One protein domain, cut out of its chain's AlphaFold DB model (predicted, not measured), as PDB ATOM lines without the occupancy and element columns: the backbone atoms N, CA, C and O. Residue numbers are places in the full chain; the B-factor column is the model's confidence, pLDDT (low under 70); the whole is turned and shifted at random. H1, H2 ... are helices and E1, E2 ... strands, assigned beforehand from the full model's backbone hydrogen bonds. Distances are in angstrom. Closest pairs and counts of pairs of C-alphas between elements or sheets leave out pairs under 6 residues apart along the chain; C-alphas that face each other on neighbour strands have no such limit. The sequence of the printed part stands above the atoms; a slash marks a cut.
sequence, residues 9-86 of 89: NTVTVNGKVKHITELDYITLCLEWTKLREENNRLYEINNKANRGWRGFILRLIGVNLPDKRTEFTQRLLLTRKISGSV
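Overview. This is residues 9 to 86 of the 89 residues of an uncharacterized protein of Salmonella sp. (UniProt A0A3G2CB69). One long helix, H1, makes a bar with a small two-strand hairpin, E1 and E2, beside its first part and the short helix H2 set crosswise at its far end. After H2 the chain folds back to H1, and from there H3 sticks out steeply with its residues 70 to 86; there is no closed core. The 78 printed residues have two named strands and three named helices in the order E1, E2, H1, H2, H3, and the class is mostly helix; the sheet, in the order E1, E2, is antiparallel. The whole is only just extended, close to loose, with a radius of gyration of the C-alphas of 17.5 A, and its C-alphas span 46 by 38 by 17 A.

Arrangement. E1, residues 10 to 13, and E2, residues 16 to 19, form an antiparallel hairpin with 143 degrees between their directions. N 11 and O 18 are 2.9 A apart, and N 18 and O 11 2.8 A, both within hydrogen-bond range. The closest C-alphas of E1 and H1, residues 25 to 49, are those of Val 11 and Glu 31, 7.9 A apart. H1 and H2, residues 52 to 60, are close but not clearly touching; their closest C-alphas, of Ala 49 and Gly 55, are 6.0 A apart. Their lines are about perpendicular, at 89 degrees. H1 and H3, residues 68 to 86, are close but not clearly touching, with the C-alphas of Tyr 43 and Lys 68 closest at 6.3 A. They run opposite ways at a steep tilt of 69.9 degrees, only just short of about perpendicular. H2 and H3 are apart, and both are apart from E1 and E2. In H1, H2 and H3 every O i to N i+4 pair is within hydrogen-bond range.

Along the chain. E1 begins at C-alpha 10, (39.649, 28.872, 33.835), and measures 9.6 A from first to last C-alpha; E2 measures 10.0 A. H1 measures 36.3 A, from C-alpha 25 at (46.007, 16.004, 34.926) to C-alpha 49 at (29.698, 33.327, 62.289). H2 measures 12.9 A. H3 measures 27.3 A and ends at C-alpha 86, (10.497, 18.219, 32.227).

Size, cuts and confidence. The two C-alphas farthest apart, those of Asp 24 and Leu 60, are 47.6 A apart, and the outline is flat. Residues 70 to 86, which belong to H3, stand free; the body without them spans 47 by 19 by 17 A. The printed part has no cut. The links from E1 to E2, E2 to H1 and H1 to H2 are tight, the link from H2 to H3 is short, and no link is long. The mean pLDDT of the printed part is 81.7; the ten residues under 70 are 70, 71, 73, 76, 80 and 82 to 86.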
ATOM      1  N   ASN A   9      35.541  27.951  33.224       79.94
ATOM      2  CA  ASN A   9      36.481  26.902  32.827       79.94
ATOM      3  C   ASN A   9      37.951  27.360  32.874       79.94
ATOM      4  O   ASN A   9      38.785  26.851  32.126       79.94
ATOM      5  N   THR A  10      38.281  28.347  33.709       80.56
ATOM      6  CA  THR A  10      39.649  28.872  33.835       80.56
ATOM      7  C   THR A  10      40.137  28.829  35.278       80.56
ATOM      8  O   THR A  10      39.356  29.010  36.209       80.56
ATOM      9  N   VAL A  11      41.436  28.591  35.464       77.38
ATOM     10  CA  VAL A  11      42.110  28.585  36.773       77.38
ATOM     11  C   VAL A  11      43.366  29.451  36.723       77.38
ATOM     12  O   VAL A  11      43.986  29.595  35.669       77.38
ATOM     13  N   THR A  12      43.743  30.063  37.849       82.19
ATOM     14  CA  THR A  12      44.938  30.919  37.921       82.19
ATOM     15  C   THR A  12      46.101  30.138  38.512       82.19
ATOM     16  O   THR A  12      46.174  29.945  39.720       82.19
ATOM     17  N   VAL A  13      47.047  29.735  37.666       78.88
ATOM     18  CA  VAL A  13      48.258  29.016  38.082       78.88
ATOM     19  C   VAL A  13      49.447  29.962  37.969       78.88
ATOM     20  O   VAL A  13      49.708  30.510  36.897       78.88
ATOM     21  N   ASN A  14      50.173  30.180  39.069       81.88
ATOM     22  CA  ASN A  14      51.330  31.089  39.133       81.88
ATOM     23  C   ASN A  14      51.036  32.502  38.587       81.88
ATOM     24  O   ASN A  14      51.836  33.080  37.854       81.88
ATOM     25  N   GLY A  15      49.853  33.043  38.895       81.62
ATOM     26  CA  GLY A  15      49.432  34.376  38.448       81.62
ATOM     27  C   GLY A  15      49.006  34.467  36.977       81.62
ATOM     28  O   GLY A  15      48.689  35.558  36.513       81.62
ATOM     29  N   LYS A  16      48.964  33.346  36.242       82.69
ATOM     30  CA  LYS A  16      48.466  33.282  34.862       82.69
ATOM     31  C   LYS A  16      47.146  32.527  34.800       82.69
ATOM     32  O   LYS A  16      47.042  31.408  35.297       82.69
ATOM     33  N   VAL A  17      46.156  33.132  34.153       82.06
ATOM     34  CA  VAL A  17      44.882  32.477  33.845       82.06
ATOM     35  C   VAL A  17      45.119  31.449  32.742       82.06
ATOM     36  O   VAL A  17      45.677  31.782  31.700       82.06
ATOM     37  N   LYS A  18      44.714  30.205  32.985       81.62
ATOM     38  CA  LYS A  18      44.789  29.093  32.034       81.62
ATOM     39  C   LYS A  18      43.429  28.429  31.895       81.62
ATOM     40  O   LYS A  18      42.686  28.345  32.876       81.62
ATOM     41  N   HIS A  19      43.110  27.932  30.705       83.25
ATOM     42  CA  HIS A  19      41.913  27.115  30.519       83.25
ATOM     43  C   HIS A  19      42.146  25.706  31.083       83.25
ATOM     44  O   HIS A  19      43.249  25.171  30.992       83.25
ATOM     45  N   ILE A  20      41.120  25.073  31.656       81.06
ATOM     46  CA  ILE A  20      41.258  23.747  32.295       81.06
ATOM     47  C   ILE A  20      41.774  22.654  31.345       81.06
ATOM     48  O   ILE A  20      42.386  21.696  31.804       81.06
ATOM     49  N   THR A  21      41.559  22.795  30.032       82.88
ATOM     50  CA  THR A  21      42.052  21.844  29.014       82.88
ATOM     51  C   THR A  21      43.542  22.000  28.712       82.88
ATOM     52  O   THR A  21      44.113  21.151  28.041       82.88
ATOM     53  N   GLU A  22      44.162  23.094  29.157       82.88
ATOM     54  CA  GLU A  22      45.585  23.402  28.954       82.88
ATOM     55  C   GLU A  22      46.451  22.960  30.146       82.88
ATOM     56  O   GLU A  22      47.674  23.114  30.122       82.88
ATOM     57  N   LEU A  23      45.826  22.459  31.217       81.88
ATOM     58  CA  LEU A  23      46.506  21.917  32.389       81.88
ATOM     59  C   LEU A  23      46.726  20.414  32.231       81.88
ATOM     60  O   LEU A  23      45.849  19.691  31.760       81.88
ATOM     61  N   ASP A  24      47.875  19.931  32.700       87.88
ATOM     62  CA  ASP A  24      48.073  18.500  32.890       87.88
ATOM     63  C   ASP A  24      47.173  17.975  34.023       87.88
ATOM     64  O   ASP A  24      46.749  18.712  34.921       87.88
ATOM     65  N   TYR A  25      46.899  16.673  33.983       84.69
ATOM     66  CA  TYR A  25      46.007  16.004  34.926       84.69
ATOM     67  C   TYR A  25      46.408  16.211  36.397       84.69
ATOM     68  O   TYR A  25      45.538  16.413  37.246       84.69
ATOM     69  N   ILE A  26      47.707  16.205  36.710       88.19
ATOM     70  CA  ILE A  26      48.196  16.332  38.087       88.19
ATOM     71  C   ILE A  26      47.972  17.755  38.594       88.19
ATOM     72  O   ILE A  26      47.402  17.932  39.673       88.19
ATOM     73  N   THR A  27      48.340  18.767  37.806       86.69
ATOM     74  CA  THR A  27      48.092  20.176  38.150       86.69
ATOM     75  C   THR A  27      46.601  20.445  38.322       86.69
ATOM     76  O   THR A  27      46.200  21.129  39.263       86.69
ATOM     77  N   LEU A  28      45.762  19.861  37.462       84.19
ATOM     78  CA  LEU A  28      44.315  19.997  37.562       84.19
ATOM     79  C   LEU A  28      43.794  19.402  38.880       84.19
ATOM     80  O   LEU A  28      43.078  20.079  39.615       84.19
ATOM     81  N   CYS A  29      44.184  18.173  39.228       87.50
ATOM     82  CA  CYS A  29      43.797  17.534  40.491       87.50
ATOM     83  C   CYS A  29      44.260  18.316  41.729       87.50
ATOM     84  O   CYS A  29      43.505  18.433  42.701       87.50
ATOM     85  N   LEU A  30      45.481  18.857  41.703       88.25
ATOM     86  CA  LEU A  30      46.019  19.672  42.792       88.25
ATOM     87  C   LEU A  30      45.212  20.959  42.974       88.25
ATOM     88  O   LEU A  30      44.791  21.260  44.091       88.25
ATOM     89  N   GLU A  31      44.925  21.670  41.886       83.88
ATOM     90  CA  GLU A  31      44.152  22.911  41.940       83.88
ATOM     91  C   GLU A  31      42.705  22.656  42.384       83.88
ATOM     92  O   GLU A  31      42.182  23.367  43.242       83.88
ATOM     93  N   TRP A  32      42.071  21.578  41.905       84.62
ATOM     94  CA  TRP A  32      40.755  21.153  42.398       84.62
ATOM     95  C   TRP A  32      40.759  20.854  43.896       84.62
ATOM     96  O   TRP A  32      39.821  21.225  44.604       84.62
ATOM     97  N   THR A  33      41.800  20.181  44.387       88.44
ATOM     98  CA  THR A  33      41.935  19.850  45.811       88.44
ATOM     99  C   THR A  33      42.096  21.116  46.644       88.44
ATOM    100  O   THR A  33      41.385  21.285  47.637       88.44
ATOM    101  N   LYS A  34      42.948  22.041  46.196       88.31
ATOM    102  CA  LYS A  34      43.156  23.342  46.833       88.31
ATOM    103  C   LYS A  34      41.862  24.155  46.894       88.31
ATOM    104  O   LYS A  34      41.452  24.566  47.977       88.31
ATOM    105  N   LEU A  35      41.162  24.300  45.767       85.75
ATOM    106  CA  LEU A  35      39.874  24.998  45.702       85.75
ATOM    107  C   LEU A  35      38.833  24.361  46.629       85.75
ATOM    108  O   LEU A  35      38.063  25.060  47.290       85.75
ATOM    109  N   ARG A  36      38.803  23.026  46.716       87.44
ATOM    110  CA  ARG A  36      37.900  22.305  47.621       87.44
ATOM    111  C   ARG A  36      38.218  22.588  49.089       87.44
ATOM    112  O   ARG A  36      37.283  22.728  49.883       87.44
ATOM    113  N   GLU A  37      39.493  22.654  49.455       90.06
ATOM    114  CA  GLU A  37      39.921  22.960  50.821       90.06
ATOM    115  C   GLU A  37      39.610  24.413  51.197       90.06
ATOM    116  O   GLU A  37      38.987  24.650  52.234       90.06
ATOM    117  N   GLU A  38      39.961  25.373  50.340       88.94
ATOM    118  CA  GLU A  38      39.667  26.796  50.544       88.94
ATOM    119  C   GLU A  38      38.164  27.026  50.714       88.94
ATOM    120  O   GLU A  38      37.725  27.670  51.670       88.94
ATOM    121  N   ASN A  39      37.356  26.408  49.850       88.25
ATOM    122  CA  ASN A  39      35.908  26.483  49.948       88.25
ATOM    123  C   ASN A  39      35.397  25.860  51.263       88.25
ATOM    124  O   ASN A  39      34.559  26.434  51.957       88.25
ATOM    125  N   ASN A  40      35.950  24.716  51.688       88.44
ATOM    126  CA  ASN A  40      35.604  24.121  52.981       88.44
ATOM    127  C   ASN A  40      35.916  25.048  54.167       88.44
ATOM    128  O   ASN A  40      35.086  25.158  55.071       88.44
ATOM    129  N   ARG A  41      37.063  25.739  54.149       91.19
ATOM    130  CA  ARG A  41      37.433  26.708  55.191       91.19
ATOM    131  C   ARG A  41      36.473  27.896  55.236       91.19
ATOM    132  O   ARG A  41      36.064  28.297  56.323       91.19
ATOM    133  N   LEU A  42      36.063  28.426  54.081       89.88
ATOM    134  CA  LEU A  42      35.073  29.510  54.018       89.88
ATOM    135  C   LEU A  42      33.744  29.099  54.666       89.88
ATOM    136  O   LEU A  42      33.186  29.851  55.468       89.88
ATOM    137  N   TYR A  43      33.267  27.883  54.398       88.19
ATOM    138  CA  TYR A  43      32.058  27.375  55.047       88.19
ATOM    139  C   TYR A  43      32.211  27.175  56.550       88.19
ATOM    140  O   TYR A  43      31.264  27.418  57.296       88.19
ATOM    141  N   GLU A  44      33.378  26.746  57.021       89.19
ATOM    142  CA  GLU A  44      33.631  26.619  58.454       89.19
ATOM    143  C   GLU A  44      33.550  27.981  59.159       89.19
ATOM    144  O   GLU A  44      32.892  28.112  60.199       89.19
ATOM    145  N   ILE A  45      34.140  29.014  58.551       88.62
ATOM    146  CA  ILE A  45      34.073  30.397  59.035       88.62
ATOM    147  C   ILE A  45      32.621  30.891  59.046       88.62
ATOM    148  O   ILE A  45      32.158  31.392  60.075       88.62
ATOM    149  N   ASN A  46      31.876  30.693  57.955       88.75
ATOM    150  CA  ASN A  46      30.461  31.064  57.882       88.75
ATOM    151  C   ASN A  46      29.625  30.343  58.943       88.75
ATOM    152  O   ASN A  46      28.800  30.963  59.612       88.75
ATOM    153  N   ASN A  47      29.864  29.049  59.160       86.25
ATOM    154  CA  ASN A  47      29.180  28.277  60.192       86.25
ATOM    155  C   ASN A  47      29.488  28.828  61.591       86.25
ATOM    156  O   ASN A  47      28.590  28.954  62.420       86.25
ATOM    157  N   LYS A  48      30.738  29.217  61.862       87.94
ATOM    158  CA  LYS A  48      31.116  29.846  63.134       87.94
ATOM    159  C   LYS A  48      30.456  31.216  63.320       87.94
ATOM    160  O   LYS A  48      30.005  31.516  64.425       87.94
ATOM    161  N   ALA A  49      30.361  32.022  62.264       86.44
ATOM    162  CA  ALA A  49      29.698  33.327  62.289       86.44
ATOM    163  C   ALA A  49      28.174  33.210  62.482       86.44
ATOM    164  O   ALA A  49      27.584  33.975  63.242       86.44
ATOM    165  N   ASN A  50      27.554  32.195  61.876       85.44
ATOM    166  CA  ASN A  50      26.125  31.896  61.991       85.44
ATOM    167  C   ASN A  50      25.712  31.277  63.341       85.44
ATOM    168  O   ASN A  50      24.524  31.033  63.560       85.44
ATOM    169  N   ARG A  51      26.648  30.997  64.258       85.75
ATOM    170  CA  ARG A  51      26.354  30.377  65.560       85.75
ATOM    171  C   ARG A  51      26.134  31.404  66.671       85.75
ATOM    172  O   ARG A  51      26.750  32.470  66.714       85.75
ATOM    173  N   GLY A  52      25.290  31.020  67.629       86.25
ATOM    174  CA  GLY A  52      25.022  31.781  68.848       86.25
ATOM    175  C   GLY A  52      24.454  33.175  68.574       86.25
ATOM    176  O   GLY A  52      23.732  33.397  67.604       86.25
ATOM    177  N   TRP A  53      24.807  34.125  69.437       90.88
ATOM    178  CA  TRP A  53      24.321  35.504  69.367       90.88
ATOM    179  C   TRP A  53      24.715  36.243  68.077       90.88
ATOM    180  O   TRP A  53      23.941  37.056  67.585       90.88
ATOM    181  N   ARG A  54      25.863  35.916  67.464       89.81
ATOM    182  CA  ARG A  54      26.291  36.512  66.185       89.81
ATOM    183  C   ARG A  54      25.348  36.137  65.045       89.81
ATOM    184  O   ARG A  54      24.891  37.014  64.321       89.81
ATOM    185  N   GLY A  55      24.984  34.859  64.946       89.75
ATOM    186  CA  GLY A  55      23.998  34.391  63.971       89.75
ATOM    187  C   GLY A  55      22.613  35.000  64.179       89.75
ATOM    188  O   GLY A  55      21.912  35.286  63.212       89.75
ATOM    189  N   PHE A  56      22.230  35.241  65.435       88.12
ATOM    190  CA  PHE A  56      20.985  35.935  65.751       88.12
ATOM    191  C   PHE A  56      20.992  37.383  65.235       88.12
ATOM    192  O   PHE A  56      20.052  37.784  64.555       88.12
ATOM    193  N   ILE A  57      22.079  38.130  65.458       91.75
ATOM    194  CA  ILE A  57      22.239  39.492  64.926       91.75
ATOM    195  C   ILE A  57      22.233  39.503  63.392       91.75
ATOM    196  O   ILE A  57      21.533  40.323  62.808       91.75
ATOM    197  N   LEU A  58      22.941  38.573  62.737       89.06
ATOM    198  CA  LEU A  58      22.946  38.456  61.272       89.06
ATOM    199  C   LEU A  58      21.525  38.292  60.711       89.06
ATOM    200  O   LEU A  58      21.151  38.979  59.764       89.06
ATOM    201  N   ARG A  59      20.695  37.458  61.350       88.56
ATOM    202  CA  ARG A  59      19.290  37.274  60.955       88.56
ATOM    203  C   ARG A  59      18.449  38.531  61.146       88.56
ATOM    204  O   ARG A  59      17.605  38.807  60.301       88.56
ATOM    205  N   LEU A  60      18.679  39.292  62.217       90.94
ATOM    206  CA  LEU A  60      17.952  40.539  62.470       90.94
ATOM    207  C   LEU A  60      18.237  41.610  61.414       90.94
ATOM    208  O   LEU A  60      17.334  42.354  61.049       90.94
ATOM    209  N   ILE A  61      19.461  41.656  60.883       92.31
ATOM    210  CA  ILE A  61      19.834  42.576  59.797       92.31
ATOM    211  C   ILE A  61      19.548  42.007  58.396       92.31
ATOM    212  O   ILE A  61      19.958  42.593  57.398       92.31
ATOM    213  N   GLY A  62      18.872  40.855  58.303       87.19
ATOM    214  CA  GLY A  62      18.522  40.216  57.032       87.19
ATOM    215  C   GLY A  62      19.691  39.546  56.299       87.19
ATOM    216  O   GLY A  62      19.560  39.205  55.125       87.19
ATOM    217  N   VAL A  63      20.828  39.328  56.965       87.25
ATOM    218  CA  VAL A  63      22.004  38.662  56.390       87.25
ATOM    219  C   VAL A  63      21.969  37.171  56.719       87.25
ATOM    220  O   VAL A  63      21.900  36.765  57.879       87.25
ATOM    221  N   ASN A  64      22.070  36.331  55.690       78.50
ATOM    222  CA  ASN A  64      22.198  34.885  55.840       78.50
ATOM    223  C   ASN A  64      23.482  34.414  55.156       78.50
ATOM    224  O   ASN A  64      23.561  34.407  53.927       78.50
ATOM    225  N   LEU A  65      24.494  34.038  55.942       82.56
ATOM    226  CA  LEU A  65      25.728  33.503  55.375       82.56
ATOM    227  C   LEU A  65      25.484  32.071  54.877       82.56
ATOM    228  O   LEU A  65      24.894  31.269  55.611       82.56
ATOM    229  N   PRO A  66      25.945  31.724  53.667       76.44
ATOM    230  CA  PRO A  66      25.747  30.397  53.108       76.44
ATOM    231  C   PRO A  66      26.470  29.330  53.940       76.44
ATOM    232  O   PRO A  66      27.630  29.488  54.327       76.44
ATOM    233  N   ASP A  67      25.758  28.232  54.190       79.94
ATOM    234  CA  ASP A  67      26.265  27.018  54.829       79.94
ATOM    235  C   ASP A  67      26.220  25.859  53.824       79.94
ATOM    236  O   ASP A  67      25.327  25.803  52.970       79.94
ATOM    237  N   LYS A  68      27.144  24.896  53.956       74.38
ATOM    238  CA  LYS A  68      27.259  23.746  53.038       74.38
ATOM    239  C   LYS A  68      25.940  23.008  52.849       74.38
ATOM    240  O   LYS A  68      25.619  22.576  51.743       74.38
ATOM    241  N   ARG A  69      25.165  22.849  53.927       71.00
ATOM    242  CA  ARG A  69      23.863  22.169  53.868       71.00
ATOM    243  C   ARG A  69      22.819  22.967  53.102       71.00
ATOM    244  O   ARG A  69      22.043  22.380  52.348       71.00
ATOM    245  N   THR A  70      22.795  24.281  53.277       68.56
ATOM    246  CA  THR A  70      21.812  25.155  52.630       68.56
ATOM    247  C   THR A  70      22.043  25.216  51.123       68.56
ATOM    248  O   THR A  70      21.097  25.101  50.353       68.56
ATOM    249  N   GLU A  71      23.296  25.293  50.675       69.25
ATOM    250  CA  GLU A  71      23.595  25.268  49.239       69.25
ATOM    251  C   GLU A  71      23.308  23.912  48.595       69.25
ATOM    252  O   GLU A  71      22.746  23.850  47.501       69.25
ATOM    253  N   PHE A  72      23.650  22.811  49.269       70.56
ATOM    254  CA  PHE A  72      23.368  21.473  48.753       70.56
ATOM    255  C   PHE A  72      21.861  21.225  48.612       70.56
ATOM    256  O   PHE A  72      21.401  20.722  47.588       70.56
ATOM    257  N   THR A  73      21.075  21.635  49.611       67.94
ATOM    258  CA  THR A  73      19.610  21.534  49.564       67.94
ATOM    259  C   THR A  73      19.007  22.447  48.499       67.94
ATOM    260  O   THR A  73      18.157  21.987  47.746       67.94
ATOM    261  N   GLN A  74      19.479  23.688  48.344       71.56
ATOM    262  CA  GLN A  74      19.036  24.571  47.257       71.56
ATOM    263  C   GLN A  74      19.345  23.986  45.874       71.56
ATOM    264  O   GLN A  74      18.477  23.986  45.003       71.56
ATOM    265  N   ARG A  75      20.541  23.420  45.677       72.38
ATOM    266  CA  ARG A  75      20.911  22.745  44.424       72.38
ATOM    267  C   ARG A  75      20.033  21.525  44.153       72.38
ATOM    268  O   ARG A  75      19.554  21.381  43.034       72.38
ATOM    269  N   LEU A  76      19.764  20.695  45.162       68.94
ATOM    270  CA  LEU A  76      18.843  19.555  45.050       68.94
ATOM    271  C   LEU A  76      17.399  19.978  44.747       68.94
ATOM    272  O   LEU A  76      16.691  19.304  44.001       68.94
ATOM    273  N   LEU A  77      16.941  21.083  45.333       70.12
ATOM    274  CA  LEU A  77      15.605  21.619  45.080       70.12
ATOM    275  C   LEU A  77      15.494  22.174  43.658       70.12
ATOM    276  O   LEU A  77      14.492  21.925  42.990       70.12
ATOM    277  N   LEU A  78      16.527  22.863  43.166       70.38
ATOM    278  CA  LEU A  78      16.591  23.332  41.782       70.38
ATOM    279  C   LEU A  78      16.592  22.163  40.791       70.38
ATOM    280  O   LEU A  78      15.800  22.170  39.851       70.38
ATOM    281  N   THR A  79      17.400  21.123  41.017       70.00
ATOM    282  CA  THR A  79      17.430  19.949  40.128       70.00
ATOM    283  C   THR A  79      16.115  19.172  40.150       70.00
ATOM    284  O   THR A  79      15.626  18.772  39.091       70.00
ATOM    285  N   ARG A  80      15.472  19.024  41.316       66.62
ATOM    286  CA  ARG A  80      14.124  18.436  41.416       66.62
ATOM    287  C   ARG A  80      13.060  19.267  40.701       66.62
ATOM    288  O   ARG A  80      12.227  18.694  40.005       66.62
ATOM    289  N   LYS A  81      13.089  20.598  40.838       73.00
ATOM    290  CA  LYS A  81      12.139  21.506  40.172       73.00
ATOM    291  C   LYS A  81      12.263  21.432  38.648       73.00
ATOM    292  O   LYS A  81      11.246  21.404  37.963       73.00
ATOM    293  N   ILE A  82      13.490  21.344  38.130       69.56
ATOM    294  CA  ILE A  82      13.753  21.173  36.695       69.56
ATOM    295  C   ILE A  82      13.242  19.805  36.219       69.56
ATOM    296  O   ILE A  82      12.494  19.748  35.249       69.56
ATOM    297  N   SER A  83      13.553  18.720  36.936       68.69
ATOM    298  CA  SER A  83      13.099  17.363  36.585       68.69
ATOM    299  C   SER A  83      11.566  17.235  36.565       68.69
ATOM    300  O   SER A  83      10.990  16.776  35.580       68.69
ATOM    301  N   GLY A  84      10.878  17.756  37.587       67.06
ATOM    302  CA  GLY A  84       9.411  17.768  37.628       67.06
ATOM    303  C   GLY A  84       8.763  18.645  36.548       67.06
ATOM    304  O   GLY A  84       7.645  18.363  36.124       67.06
ATOM    305  N   SER A  85       9.456  19.686  36.077       62.75
ATOM    306  CA  SER A  85       8.994  20.515  34.957       62.75
ATOM    307  C   SER A  85       9.201  19.843  33.596       62.75
ATOM    308  O   SER A  85       8.432  20.109  32.679       62.75
ATOM    309  N   VAL A  86      10.216  18.983  33.456       62.69
ATOM    310  CA  VAL A  86      10.497  18.219  32.227       62.69
ATOM    311  C   VAL A  86       9.553  17.020  32.085       62.69
ATOM    312  O   VAL A  86       9.131  16.716  30.977       62.69
TER     313      VAL A  86